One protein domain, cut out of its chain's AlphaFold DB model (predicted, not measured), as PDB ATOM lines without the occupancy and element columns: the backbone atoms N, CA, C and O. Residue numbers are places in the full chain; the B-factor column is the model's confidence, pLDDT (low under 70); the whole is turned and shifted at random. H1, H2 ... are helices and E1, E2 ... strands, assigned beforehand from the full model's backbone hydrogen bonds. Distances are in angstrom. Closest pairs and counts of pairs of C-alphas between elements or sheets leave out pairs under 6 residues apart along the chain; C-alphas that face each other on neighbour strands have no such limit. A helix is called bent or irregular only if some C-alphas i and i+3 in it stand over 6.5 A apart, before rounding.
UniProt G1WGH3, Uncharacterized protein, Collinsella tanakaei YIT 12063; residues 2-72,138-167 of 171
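AT A GLANCE: This is residues 2 to 72 and 138 to 167 of the 171 residues of an uncharacterized protein of Collinsella tanakaei YIT 12063 (UniProt G1WGH3). Two long helices, H1 and H2, follow each other nearly end to end and make the long axis, with a small helical hairpin, H3 and H4, packed on the second half of H1 and a two-stranded hairpin, E1 and E2, near H2. Residues 2 to 8, which belong to H1, stand free and stick out at one end of the long axis. The printed part has 101 residues, with four named helices and two named strands in the order H1, H2, E1, E2, H3, H4; E1 and E2 form one antiparallel sheet, and the class is mostly helix. The whole is loose, with a radius of gyration of the C-alphas of 18.5 A, and elongated, spanning 59 by 37 by 25 A.

IN THESE COORDINATES: H1, residues 2 to 25, begins at C-alpha 2 at (-12.826, 29.709, 26.897) and is 35.1 A long. H2, residues 34 to 49, is 22.3 A long and ends at C-alpha 49 at (33.025, 2.317, -1.208). E1 is residues 53 to 58, 16.5 A, and E2 is residues 61 to 67, 18.1 A. After the cut come H3, residues 146 to 156, 15.0 A, and H4, residues 159 to 165, 10.1 A, which ends at C-alpha 165 at (-0.281, 16.568, 5.848). H3 is irregular: C-alphas 152 and 155 are 9.2 A apart.

HOW THE PARTS SIT: H1 and H2 are close but not clearly touching, with the closest C-alphas, those of Met 25 and Leu 34, 5.4 A apart; they run the same way at a shallow tilt of 28 degrees. The closest C-alphas of H2 and E1 are those of Leu 42 and Lys 53, 7.5 A apart. E1 and E2 form a hairpin, antiparallel at 151 degrees, with N 54 and O 66 at 2.8 A and N 63 and O 56 at 2.9 A, within hydrogen-bond range. H1 touches H3 with residues 13 to 21 alone, closest at the C-alphas of Ala 17 and Lys 146, 4.6 A, at a steep tilt of 69 degrees, only just short of about perpendicular. H1 touches H4 with residues 17 to 22 alone, closest at the C-alphas of Ala 21 and Met 164, 5.9 A, about perpendicular at 80 degrees. H3 and H4 form a helical hairpin, opposite ways at a shallow tilt of 15 degrees, with the C-alphas of Ala 150 and Leu 165 closest at 6.0 A. H2 is apart from H3 and H4. Every O i to N i+4 pair is within hydrogen-bond range in H1 and H2, but 5 of 7 are in H3 and 2 of 3 in H4.

THE WHOLE: The two C-alphas farthest apart, those of Glu 2 and Asn 48, are 60.4 A apart. Residues 73 to 137 are not printed, and C-alphas 72 and 138 are 40.5 A apart across this cut. Of the links that are printed whole, none is long. The mean pLDDT of the printed part is 84.4; residues 2 to 3, 30, 159 to 163 and 166 to 167 are under 70.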
ATOM      1  N   GLU A   2     -12.456  30.778  27.853       56.03
ATOM      2  CA  GLU A   2     -12.826  29.709  26.897       56.03
ATOM      3  C   GLU A   2     -12.317  29.912  25.460       56.03
ATOM      4  O   GLU A   2     -11.840  28.953  24.859       56.03
ATOM      5  N   ASN A   3     -12.351  31.140  24.922       62.22
ATOM      6  CA  ASN A   3     -11.826  31.410  23.573       62.22
ATOM      7  C   ASN A   3     -10.317  31.131  23.468       62.22
ATOM      8  O   ASN A   3      -9.869  30.575  22.478       62.22
ATOM      9  N   ASN A   4      -9.557  31.398  24.535       80.44
ATOM     10  CA  ASN A   4      -8.117  31.147  24.567       80.44
ATOM     11  C   ASN A   4      -7.812  29.633  24.553       80.44
ATOM     12  O   ASN A   4      -6.951  29.182  23.809       80.44
ATOM     13  N   ILE A   5      -8.588  28.825  25.288       85.12
ATOM     14  CA  ILE A   5      -8.404  27.362  25.316       85.12
ATOM     15  C   ILE A   5      -8.714  26.732  23.953       85.12
ATOM     16  O   ILE A   5      -7.994  25.834  23.526       85.12
ATOM     17  N   LYS A   6      -9.766  27.186  23.259       85.12
ATOM     18  CA  LYS A   6     -10.096  26.681  21.916       85.12
ATOM     19  C   LYS A   6      -8.975  26.969  20.918       85.12
ATOM     20  O   LYS A   6      -8.585  26.062  20.188       85.12
ATOM     21  N   ASP A   7      -8.421  28.177  20.951       85.56
ATOM     22  CA  ASP A   7      -7.301  28.562  20.089       85.56
ATOM     23  C   ASP A   7      -6.040  27.746  20.417       85.56
ATOM     24  O   ASP A   7      -5.388  27.222  19.514       85.56
ATOM     25  N   MET A   8      -5.738  27.540  21.704       86.19
ATOM     26  CA  MET A   8      -4.631  26.679  22.139       86.19
ATOM     27  C   MET A   8      -4.816  25.223  21.693       86.19
ATOM     28  O   MET A   8      -3.854  24.584  21.275       86.19
ATOM     29  N   LEU A   9      -6.038  24.686  21.759       89.50
ATOM     30  CA  LEU A   9      -6.339  23.329  21.295       89.50
ATOM     31  C   LEU A   9      -6.205  23.205  19.775       89.50
ATOM     32  O   LEU A   9      -5.701  22.188  19.305       89.50
ATOM     33  N   ALA A  10      -6.610  24.224  19.014       86.12
ATOM     34  CA  ALA A  10      -6.434  24.250  17.564       86.12
ATOM     35  C   ALA A  10      -4.946  24.300  17.179       86.12
ATOM     36  O   ALA A  10      -4.501  23.515  16.341       86.12
ATOM     37  N   GLN A  11      -4.159  25.152  17.844       86.75
ATOM     38  CA  GLN A  11      -2.704  25.214  17.658       86.75
ATOM     39  C   GLN A  11      -2.030  23.884  18.013       86.75
ATOM     40  O   GLN A  11      -1.194  23.390  17.258       86.75
ATOM     41  N   LEU A  12      -2.425  23.276  19.136       87.81
ATOM     42  CA  LEU A  12      -1.890  21.992  19.572       87.81
ATOM     43  C   LEU A  12      -2.262  20.861  18.603       87.81
ATOM     44  O   LEU A  12      -1.427  20.005  18.323       87.81
ATOM     45  N   ALA A  13      -3.481  20.868  18.058       88.88
ATOM     46  CA  ALA A  13      -3.910  19.888  17.068       88.88
ATOM     47  C   ALA A  13      -3.119  20.004  15.758       88.88
ATOM     48  O   ALA A  13      -2.704  18.986  15.207       88.88
ATOM     49  N   LEU A  14      -2.858  21.227  15.288       87.44
ATOM     50  CA  LEU A  14      -2.019  21.446  14.113       87.44
ATOM     51  C   LEU A  14      -0.581  20.968  14.349       87.44
ATOM     52  O   LEU A  14      -0.040  20.232  13.527       87.44
ATOM     53  N   ALA A  15       0.015  21.329  15.487       86.81
ATOM     54  CA  ALA A  15       1.365  20.900  15.837       86.81
ATOM     55  C   ALA A  15       1.482  19.367  15.943       86.81
ATOM     56  O   ALA A  15       2.430  18.785  15.417       86.81
ATOM     57  N   ASP A  16       0.506  18.700  16.571       89.69
ATOM     58  CA  ASP A  16       0.461  17.235  16.677       89.69
ATOM     59  C   ASP A  16       0.308  16.563  15.302       89.69
ATOM     60  O   ASP A  16       0.987  15.577  15.018       89.69
ATOM     61  N   ALA A  17      -0.526  17.120  14.419       87.75
ATOM     62  CA  ALA A  17      -0.702  16.612  13.061       87.75
ATOM     63  C   ALA A  17       0.591  16.708  12.232       87.75
ATOM     64  O   ALA A  17       0.983  15.727  11.599       87.75
ATOM     65  N   VAL A  18       1.283  17.853  12.281       87.56
ATOM     66  CA  VAL A  18       2.569  18.045  11.588       87.56
ATOM     67  C   VAL A  18       3.636  17.116  12.160       87.56
ATOM     68  O   VAL A  18       4.348  16.459  11.404       87.56
ATOM     69  N   SER A  19       3.712  16.995  13.488       87.50
ATOM     70  CA  SER A  19       4.646  16.086  14.160       87.50
ATOM     71  C   SER A  19       4.445  14.632  13.722       87.50
ATOM     72  O   SER A  19       5.411  13.940  13.403       87.50
ATOM     73  N   LYS A  20       3.190  14.175  13.623       87.56
ATOM     74  CA  LYS A  20       2.860  12.834  13.119       87.56
ATOM     75  C   LYS A  20       3.296  12.632  11.671       87.56
ATOM     76  O   LYS A  20       3.931  11.624  11.387       87.56
ATOM     77  N   ALA A  21       2.997  13.582  10.787       85.75
ATOM     78  CA  ALA A  21       3.398  13.512   9.383       85.75
ATOM     79  C   ALA A  21       4.927  13.446   9.218       85.75
ATOM     80  O   ALA A  21       5.453  12.551   8.559       85.75
ATOM     81  N   VAL A  22       5.663  14.331   9.897       86.69
ATOM     82  CA  VAL A  22       7.135  14.310   9.895       86.69
ATOM     83  C   VAL A  22       7.665  13.002  10.495       86.69
ATOM     84  O   VAL A  22       8.625  12.424   9.980       86.69
ATOM     85  N   GLY A  23       7.027  12.499  11.554       86.75
ATOM     86  CA  GLY A  23       7.369  11.225  12.184       86.75
ATOM     87  C   GLY A  23       7.185  10.014  11.266       86.75
ATOM     88  O   GLY A  23       7.941   9.053  11.376       86.75
ATOM     89  N   GLU A  24       6.228  10.049  10.337       86.50
ATOM     90  CA  GLU A  24       6.054   9.012   9.312       86.50
ATOM     91  C   GLU A  24       7.151   9.076   8.245       86.50
ATOM     92  O   GLU A  24       7.726   8.039   7.907       86.50
ATOM     93  N   MET A  25       7.506  10.280   7.780       84.31
ATOM     94  CA  MET A  25       8.592  10.487   6.809       84.31
ATOM     95  C   MET A  25       9.966  10.065   7.350       84.31
ATOM     96  O   MET A  25      10.821   9.605   6.595       84.31
ATOM     97  N   THR A  26      10.177  10.246   8.655       86.31
ATOM     98  CA  THR A  26      11.452   9.992   9.349       86.31
ATOM     99  C   THR A  26      11.466   8.683  10.143       86.31
ATOM    100  O   THR A  26      12.432   8.398  10.854       86.31
ATOM    101  N   SER A  27      10.403   7.881  10.035       86.50
ATOM    102  CA  SER A  27      10.246   6.652  10.812       86.50
ATOM    103  C   SER A  27      11.323   5.629  10.472       86.50
ATOM    104  O   SER A  27      11.623   5.405   9.305       86.50
ATOM    105  N   THR A  28      11.827   4.940  11.494       82.00
ATOM    106  CA  THR A  28      12.753   3.804  11.354       82.00
ATOM    107  C   THR A  28      12.042   2.471  11.100       82.00
ATOM    108  O   THR A  28      12.689   1.430  11.005       82.00
ATOM    109  N   LYS A  29      10.704   2.463  11.037       82.50
ATOM    110  CA  LYS A  29       9.931   1.270  10.667       82.50
ATOM    111  C   LYS A  29      10.032   1.035   9.153       82.50
ATOM    112  O   LYS A  29      10.066   2.020   8.422       82.50
ATOM    113  N   PRO A  30      10.039  -0.230   8.687       62.06
ATOM    114  CA  PRO A  30      10.158  -0.547   7.267       62.06
ATOM    115  C   PRO A  30       8.914  -0.071   6.511       62.06
ATOM    116  O   PRO A  30       7.893  -0.750   6.508       62.06
ATOM    117  N   ASN A  31       9.024   1.109   5.907       72.81
ATOM    118  CA  ASN A  31       8.023   1.784   5.091       72.81
ATOM    119  C   ASN A  31       8.740   2.456   3.913       72.81
ATOM    120  O   ASN A  31       9.917   2.792   4.026       72.81
ATOM    121  N   ASP A  32       8.022   2.710   2.823       80.56
ATOM    122  CA  ASP A  32       8.514   3.515   1.702       80.56
ATOM    123  C   ASP A  32       8.485   5.007   2.083       80.56
ATOM    124  O   ASP A  32       7.528   5.732   1.816       80.56
ATOM    125  N   ASN A  33       9.473   5.438   2.870       84.25
ATOM    126  CA  ASN A  33       9.574   6.802   3.380       84.25
ATOM    127  C   ASN A  33      10.966   7.397   3.139       84.25
ATOM    128  O   ASN A  33      11.930   6.701   2.818       84.25
ATOM    129  N   LEU A  34      11.078   8.716   3.325       86.38
ATOM    130  CA  LEU A  34      12.322   9.449   3.091       86.38
ATOM    131  C   LEU A  34      13.506   8.837   3.852       86.38
ATOM    132  O   LEU A  34      14.590   8.701   3.291       86.38
ATOM    133  N   ARG A  35      13.302   8.436   5.112       87.25
ATOM    134  CA  ARG A  35      14.353   7.803   5.913       87.25
ATOM    135  C   ARG A  35      14.824   6.482   5.301       87.25
ATOM    136  O   ARG A  35      16.030   6.303   5.175       87.25
ATOM    137  N   ALA A  36      13.910   5.614   4.874       87.88
ATOM    138  CA  ALA A  36      14.229   4.326   4.265       87.88
ATOM    139  C   ALA A  36      14.991   4.476   2.939       87.88
ATOM    140  O   ALA A  36      15.939   3.728   2.691       87.88
ATOM    141  N   HIS A  37      14.648   5.473   2.115       87.50
ATOM    142  CA  HIS A  37      15.410   5.775   0.900       87.50
ATOM    143  C   HIS A  37      16.840   6.226   1.215       87.50
ATOM    144  O   HIS A  37      17.783   5.769   0.575       87.50
ATOM    145  N   VAL A  38      17.017   7.096   2.216       90.88
ATOM    146  CA  VAL A  38      18.349   7.573   2.622       90.88
ATOM    147  C   VAL A  38      19.164   6.455   3.285       90.88
ATOM    148  O   VAL A  38      20.361   6.348   3.026       90.88
ATOM    149  N   ASP A  39      18.536   5.592   4.091       89.62
ATOM    150  CA  ASP A  39      19.183   4.401   4.659       89.62
ATOM    151  C   ASP A  39      19.656   3.451   3.546       89.62
ATOM    152  O   ASP A  39      20.801   3.000   3.583       89.62
ATOM    153  N   SER A  40      18.820   3.209   2.529       88.81
ATOM    154  CA  SER A  40      19.171   2.369   1.373       88.81
ATOM    155  C   SER A  40      20.340   2.963   0.585       88.81
ATOM    156  O   SER A  40      21.312   2.272   0.310       88.81
ATOM    157  N   ALA A  41      20.313   4.272   0.316       90.19
ATOM    158  CA  ALA A  41      21.401   4.949  -0.382       90.19
ATOM    159  C   ALA A  41      22.726   4.927   0.405       90.19
ATOM    160  O   ALA A  41      23.794   4.778  -0.191       90.19
ATOM    161  N   LEU A  42      22.688   5.065   1.740       92.12
ATOM    162  CA  LEU A  42      23.899   4.947   2.559       92.12
ATOM    163  C   LEU A  42      24.412   3.498   2.601       92.12
ATOM    164  O   LEU A  42      25.625   3.291   2.643       92.12
ATOM    165  N   LEU A  43      23.519   2.503   2.567       91.44
ATOM    166  CA  LEU A  43      23.902   1.097   2.469       91.44
ATOM    167  C   LEU A  43      24.580   0.801   1.126       91.44
ATOM    168  O   LEU A  43      25.682   0.259   1.121       91.44
ATOM    169  N   ASP A  44      23.999   1.253   0.014       92.00
ATOM    170  CA  ASP A  44      24.603   1.129  -1.317       92.00
ATOM    171  C   ASP A  44      25.979   1.814  -1.365       92.00
ATOM    172  O   ASP A  44      26.944   1.286  -1.927       92.00
ATOM    173  N   LEU A  45      26.112   2.994  -0.748       91.56
ATOM    174  CA  LEU A  45      27.392   3.697  -0.652       91.56
ATOM    175  C   LEU A  45      28.421   2.877   0.137       91.56
ATOM    176  O   LEU A  45      29.583   2.788  -0.274       91.56
ATOM    177  N   TYR A  46      28.007   2.273   1.248       92.12
ATOM    178  CA  TYR A  46      28.855   1.402   2.052       92.12
ATOM    179  C   TYR A  46      29.307   0.166   1.271       92.12
ATOM    180  O   TYR A  46      30.497  -0.139   1.269       92.12
ATOM    181  N   GLU A  47      28.404  -0.506   0.559       91.56
ATOM    182  CA  GLU A  47      28.729  -1.697  -0.233       91.56
ATOM    183  C   GLU A  47      29.713  -1.391  -1.369       91.56
ATOM    184  O   GLU A  47      30.617  -2.181  -1.641       91.56
ATOM    185  N   ASN A  48      29.593  -0.217  -1.991       92.81
ATOM    186  CA  ASN A  48      30.441   0.172  -3.116       92.81
ATOM    187  C   ASN A  48      31.788   0.786  -2.705       92.81
ATOM    188  O   ASN A  48      32.769   0.660  -3.437       92.81
ATOM    189  N   THR A  49      31.852   1.491  -1.572       92.81
ATOM    190  CA  THR A  49      33.025   2.317  -1.208       92.81
ATOM    191  C   THR A  49      33.612   2.006   0.166       92.81
ATOM    192  O   THR A  49      34.710   2.461   0.485       92.81
ATOM    193  N   GLY A  50      32.889   1.265   1.004       89.75
ATOM    194  CA  GLY A  50      33.212   1.061   2.415       89.75
ATOM    195  C   GLY A  50      32.911   2.266   3.316       89.75
ATOM    196  O   GLY A  50      33.177   2.199   4.518       89.75
ATOM    197  N   ALA A  51      32.365   3.369   2.789       90.00
ATOM    198  CA  ALA A  51      32.022   4.537   3.593       90.00
ATOM    199  C   ALA A  51      30.834   4.244   4.523       90.00
ATOM    200  O   ALA A  51      29.762   3.848   4.086       90.00
ATOM    201  N   THR A  52      31.016   4.465   5.825       89.12
ATOM    202  CA  THR A  52      30.001   4.168   6.855       89.12
ATOM    203  C   THR A  52      29.225   5.397   7.321       89.12
ATOM    204  O   THR A  52      28.307   5.277   8.135       89.12
ATOM    205  N   LYS A  53      29.607   6.589   6.851       91.12
ATOM    206  CA  LYS A  53      29.007   7.863   7.241       91.12
ATOM    207  C   LYS A  53      29.069   8.893   6.118       91.12
ATOM    208  O   LYS A  53      30.000   8.877   5.318       91.12
ATOM    209  N   MET A  54      28.117   9.816   6.129       92.25
ATOM    210  CA  MET A  54      28.014  10.942   5.205       92.25
ATOM    211  C   MET A  54      27.653  12.219   5.970       92.25
ATOM    212  O   MET A  54      26.842  12.185   6.898       92.25
ATOM    213  N   GLN A  55      28.271  13.336   5.596       92.81
ATOM    214  CA  GLN A  55      27.970  14.653   6.156       92.81
ATOM    215  C   GLN A  55      26.611  15.138   5.645       92.81
ATOM    216  O   GLN A  55      26.284  14.963   4.473       92.81
ATOM    217  N   VAL A  56      25.805  15.712   6.536       92.50
ATOM    218  CA  VAL A  56      24.501  16.286   6.199       92.50
ATOM    219  C   VAL A  56      24.653  17.797   6.167       92.50
ATOM    220  O   VAL A  56      25.016  18.408   7.175       92.50
ATOM    221  N   GLU A  57      24.343  18.386   5.019       93.50
ATOM    222  CA  GLU A  57      24.360  19.829   4.809       93.50
ATOM    223  C   GLU A  57      22.961  20.329   4.454       93.50
ATOM    224  O   GLU A  57      22.235  19.703   3.679       93.50
ATOM    225  N   VAL A  58      22.580  21.477   5.009       89.75
ATOM    226  CA  VAL A  58      21.351  22.191   4.650       89.75
ATOM    227  C   VAL A  58      21.740  23.625   4.325       89.75
ATOM    228  O   VAL A  58      22.363  24.298   5.136       89.75
ATOM    229  N   ASN A  59      21.395  24.095   3.123       89.25
ATOM    230  CA  ASN A  59      21.772  25.425   2.622       89.25
ATOM    231  C   ASN A  59      23.289  25.712   2.660       89.25
ATOM    232  O   ASN A  59      23.697  26.855   2.840       89.25
ATOM    233  N   GLY A  60      24.119  24.679   2.470       86.56
ATOM    234  CA  GLY A  60      25.582  24.795   2.487       86.56
ATOM    235  C   GLY A  60      26.200  24.887   3.884       86.56
ATOM    236  O   GLY A  60      27.409  25.066   3.998       86.56
ATOM    237  N   GLU A  61      25.395  24.761   4.940       91.31
ATOM    238  CA  GLU A  61      25.878  24.655   6.313       91.31
ATOM    239  C   GLU A  61      25.857  23.196   6.769       91.31
ATOM    240  O   GLU A  61      24.872  22.478   6.570       91.31
ATOM    241  N   GLU A  62      26.944  22.758   7.404       93.00
ATOM    242  CA  GLU A  62      27.025  21.441   8.028       93.00
ATOM    243  C   GLU A  62      26.095  21.379   9.243       93.00
ATOM    244  O   GLU A  62      26.294  22.081  10.234       93.00
ATOM    245  N   VAL A  63      25.090  20.505   9.178       92.81
ATOM    246  CA  VAL A  63      24.101  20.323  10.255       92.81
ATOM    247  C   VAL A  63      24.253  18.993  10.989       92.81
ATOM    248  O   VAL A  63      23.626  18.791  12.030       92.81
ATOM    249  N   GLY A  64      25.077  18.070  10.482       92.56
ATOM    250  CA  GLY A  64      25.382  16.826  11.182       92.56
ATOM    251  C   GLY A  64      25.946  15.721  10.298       92.56
ATOM    252  O   GLY A  64      26.551  15.950   9.257       92.56
ATOM    253  N   THR A  65      25.757  14.477  10.736       93.94
ATOM    254  CA  THR A  65      26.248  13.278  10.049       93.94
ATOM    255  C   THR A  65      25.189  12.180  10.085       93.94
ATOM    256  O   THR A  65      24.569  11.937  11.120       93.94
ATOM    257  N   PHE A  66      25.023  11.480   8.968       91.50
ATOM    258  CA  PHE A  66      24.229  10.263   8.850       91.50
ATOM    259  C   PHE A  66      25.178   9.063   8.796       91.50
ATOM    260  O   PHE A  66      26.118   9.070   8.004       91.50
ATOM    261  N   SER A  67      24.993   8.053   9.649       91.38
ATOM    262  CA  SER A  67      25.942   6.933   9.764       91.38
ATOM    263  C   SER A  67      25.251   5.594   9.974       91.38
ATOM    264  O   SER A  67      24.219   5.529  10.645       91.38
ATOM    265  N   LEU A  68      25.851   4.531   9.435       90.56
ATOM    266  CA  LEU A  68      25.444   3.151   9.678       90.56
ATOM    267  C   LEU A  68      25.928   2.710  11.060       90.56
ATOM    268  O   LEU A  68      27.068   2.965  11.454       90.56
ATOM    269  N   THR A  69      25.060   2.016  11.792       87.25
ATOM    270  CA  THR A  69      25.418   1.388  13.067       87.25
ATOM    271  C   THR A  69      25.514  -0.112  12.874       87.25
ATOM    272  O   THR A  69      24.572  -0.744  12.406       87.25
ATOM    273  N   PHE A  70      26.641  -0.685  13.279       85.31
ATOM    274  CA  PHE A  70      26.876  -2.118  13.201       85.31
ATOM    275  C   PHE A  70      26.731  -2.727  14.587       85.31
ATOM    276  O   PHE A  70      27.307  -2.240  15.564       85.31
ATOM    277  N   THR A  71      25.977  -3.818  14.684       83.19
ATOM    278  CA  THR A  71      26.010  -4.651  15.881       83.19
ATOM    279  C   THR A  71      27.398  -5.257  16.005       83.19
ATOM    280  O   THR A  71      27.905  -5.859  15.056       83.19
ATOM    281  N   LYS A  72      28.019  -5.115  17.177       82.50
ATOM    282  CA  LYS A  72      29.259  -5.837  17.459       82.50
ATOM    283  C   LYS A  72      28.951  -7.338  17.489       82.50
ATOM    284  O   LYS A  72      27.908  -7.704  18.035       82.50
ATOM    285  N   LYS A 138      -4.513  10.930  35.959       86.38
ATOM    286  CA  LYS A 138      -3.265  10.296  35.491       86.38
ATOM    287  C   LYS A 138      -2.565  11.136  34.413       86.38
ATOM    288  O   LYS A 138      -1.357  11.038  34.240       86.38
ATOM    289  N   GLY A 139      -3.341  11.936  33.684       82.75
ATOM    290  CA  GLY A 139      -2.903  12.776  32.574       82.75
ATOM    291  C   GLY A 139      -4.061  13.061  31.617       82.75
ATOM    292  O   GLY A 139      -5.189  12.621  31.849       82.75
ATOM    293  N   SER A 140      -3.775  13.785  30.538       84.31
ATOM    294  CA  SER A 140      -4.682  14.007  29.409       84.31
ATOM    295  C   SER A 140      -4.190  13.241  28.178       84.31
ATOM    296  O   SER A 140      -3.002  12.958  28.039       84.31
ATOM    297  N   VAL A 141      -5.111  12.873  27.287       87.44
ATOM    298  CA  VAL A 141      -4.785  12.240  26.004       87.44
ATOM    299  C   VAL A 141      -5.336  13.119  24.893       87.44
ATOM    300  O   VAL A 141      -6.539  13.374  24.855       87.44
ATOM    301  N   LEU A 142      -4.466  13.553  23.983       86.94
ATOM    302  CA  LEU A 142      -4.852  14.233  22.752       86.94
ATOM    303  C   LEU A 142      -4.951  13.202  21.620       86.94
ATOM    304  O   LEU A 142      -4.002  12.465  21.357       86.94
ATOM    305  N   LYS A 143      -6.105  13.134  20.950       88.88
ATOM    306  CA  LYS A 143      -6.309  12.304  19.755       88.88
ATOM    307  C   LYS A 143      -6.689  13.204  18.592       88.88
ATOM    308  O   LYS A 143      -7.796  13.729  18.563       88.88
ATOM    309  N   VAL A 144      -5.759  13.368  17.659       87.50
ATOM    310  CA  VAL A 144      -5.918  14.219  16.476       87.50
ATOM    311  C   VAL A 144      -5.662  13.398  15.220       87.50
ATOM    312  O   VAL A 144      -4.734  12.583  15.174       87.50
ATOM    313  N   ASP A 145      -6.517  13.624  14.230       86.44
ATOM    314  CA  ASP A 145      -6.478  13.052  12.890       86.44
ATOM    315  C   ASP A 145      -5.886  14.093  11.932       86.44
ATOM    316  O   ASP A 145      -6.434  15.189  11.789       86.44
ATOM    317  N   LYS A 146      -4.754  13.760  11.308       85.56
ATOM    318  CA  LYS A 146      -3.992  14.682  10.457       85.56
ATOM    319  C   LYS A 146      -4.770  15.125   9.211       85.56
ATOM    320  O   LYS A 146      -4.711  16.302   8.866       85.56
ATOM    321  N   LEU A 147      -5.559  14.232   8.603       83.38
ATOM    322  CA  LEU A 147      -6.326  14.535   7.389       83.38
ATOM    323  C   LEU A 147      -7.471  15.492   7.709       83.38
ATOM    324  O   LEU A 147      -7.701  16.465   6.994       83.38
ATOM    325  N   LYS A 148      -8.147  15.279   8.843       86.19
ATOM    326  CA  LYS A 148      -9.190  16.206   9.305       86.19
ATOM    327  C   LYS A 148      -8.626  17.584   9.638       86.19
ATOM    328  O   LYS A 148      -9.302  18.580   9.398       86.19
ATOM    329  N   VAL A 149      -7.403  17.657  10.167       84.94
ATOM    330  CA  VAL A 149      -6.718  18.937  10.410       84.94
ATOM    331  C   VAL A 149      -6.364  19.631   9.095       84.94
ATOM    332  O   VAL A 149      -6.651  20.818   8.959       84.94
ATOM    333  N   ALA A 150      -5.810  18.911   8.116       82.94
ATOM    334  CA  ALA A 150      -5.499  19.464   6.796       82.94
ATOM    335  C   ALA A 150      -6.748  20.045   6.118       82.94
ATOM    336  O   ALA A 150      -6.771  21.214   5.729       82.94
ATOM    337  N   GLN A 151      -7.834  19.265   6.092       84.44
ATOM    338  CA  GLN A 151      -9.126  19.685   5.548       84.44
ATOM    339  C   GLN A 151      -9.691  20.916   6.266       84.44
ATOM    340  O   GLN A 151     -10.197  21.828   5.613       84.44
ATOM    341  N   ALA A 152      -9.594  20.967   7.599       84.94
ATOM    342  CA  ALA A 152     -10.094  22.092   8.388       84.94
ATOM    343  C   ALA A 152      -9.297  23.386   8.156       84.94
ATOM    344  O   ALA A 152      -9.873  24.473   8.187       84.94
ATOM    345  N   MET A 153      -7.988  23.281   7.915       80.56
ATOM    346  CA  MET A 153      -7.122  24.435   7.666       80.56
ATOM    347  C   MET A 153      -7.176  24.917   6.205       80.56
ATOM    348  O   MET A 153      -6.960  26.102   5.935       80.56
ATOM    349  N   GLY A 154      -7.493  24.029   5.258       75.62
ATOM    350  CA  GLY A 154      -7.698  24.357   3.846       75.62
ATOM    351  C   GLY A 154      -6.568  25.213   3.257       75.62
ATOM    352  O   GLY A 154      -5.394  24.871   3.341       75.62
ATOM    353  N   LYS A 155      -6.919  26.374   2.684       71.50
ATOM    354  CA  LYS A 155      -5.971  27.305   2.030       71.50
ATOM    355  C   LYS A 155      -5.068  28.092   2.992       71.50
ATOM    356  O   LYS A 155      -4.243  28.871   2.527       71.50
ATOM    357  N   GLN A 156      -5.258  27.965   4.305       74.12
ATOM    358  CA  GLN A 156      -4.487  28.724   5.298       74.12
ATOM    359  C   GLN A 156      -3.139  28.071   5.632       74.12
ATOM    360  O   GLN A 156      -2.322  28.684   6.319       74.12
ATOM    361  N   LEU A 157      -2.886  26.848   5.156       72.25
ATOM    362  CA  LEU A 157      -1.601  26.185   5.339       72.25
ATOM    363  C   LEU A 157      -0.567  26.705   4.333       72.25
ATOM    364  O   LEU A 157      -0.849  26.749   3.133       72.25
ATOM    365  N   PRO A 158       0.660  27.029   4.781       73.62
ATOM    366  CA  PRO A 158       1.794  27.146   3.879       73.62
ATOM    367  C   PRO A 158       1.938  25.865   3.049       73.62
ATOM    368  O   PRO A 158       1.790  24.763   3.581       73.62
ATOM    369  N   SER A 159       2.268  26.000   1.764       68.38
ATOM    370  CA  SER A 159       2.350  24.875   0.817       68.38
ATOM    371  C   SER A 159       3.258  23.737   1.300       68.38
ATOM    372  O   SER A 159       2.913  22.569   1.145       68.38
ATOM    373  N   ALA A 160       4.375  24.072   1.953       60.94
ATOM    374  CA  ALA A 160       5.302  23.102   2.533       60.94
ATOM    375  C   ALA A 160       4.670  22.247   3.647       60.94
ATOM    376  O   ALA A 160       4.967  21.064   3.752       60.94
ATOM    377  N   VAL A 161       3.787  22.830   4.465       69.31
ATOM    378  CA  VAL A 161       3.105  22.125   5.564       69.31
ATOM    379  C   VAL A 161       1.901  21.346   5.040       69.31
ATOM    380  O   VAL A 161       1.658  20.229   5.485       69.31
ATOM    381  N   ALA A 162       1.176  21.903   4.065       68.94
ATOM    382  CA  ALA A 162       0.076  21.210   3.398       68.94
ATOM    383  C   ALA A 162       0.551  19.903   2.745       68.94
ATOM    384  O   ALA A 162      -0.020  18.852   3.013       68.94
ATOM    385  N   GLY A 163       1.667  19.938   2.005       68.62
ATOM    386  CA  GLY A 163       2.235  18.743   1.370       68.62
ATOM    387  C   GLY A 163       2.663  17.646   2.352       68.62
ATOM    388  O   GLY A 163       2.606  16.472   2.009       68.62
ATOM    389  N   MET A 164       3.042  18.000   3.586       73.12
ATOM    390  CA  MET A 164       3.347  17.013   4.632       73.12
ATOM    391  C   MET A 164       2.081  16.337   5.174       73.12
ATOM    392  O   MET A 164       2.109  15.157   5.508       73.12
ATOM    393  N   LEU A 165       0.974  17.076   5.285       75.62
ATOM    394  CA  LEU A 165      -0.281  16.568   5.848       75.62
ATOM    395  C   LEU A 165      -1.150  15.828   4.818       75.62
ATOM    396  O   LEU A 165      -1.894  14.930   5.211       75.62
ATOM    397  N   ASP A 166      -1.021  16.180   3.535       67.88
ATOM    398  CA  ASP A 166      -1.725  15.568   2.399       67.88
ATOM    399  C   ASP A 166      -1.028  14.313   1.849       67.88
ATOM    400  O   ASP A 166      -1.591  13.630   0.999       67.88
ATOM    401  N   ALA A 167       0.171  13.957   2.333       58.94
ATOM    402  CA  ALA A 167       0.905  12.750   1.926       58.94
ATOM    403  C   ALA A 167       0.283  11.440   2.470       58.94
ATOM    404  O   ALA A 167       0.985  10.515   2.882       58.94
TER     405      ALA A 167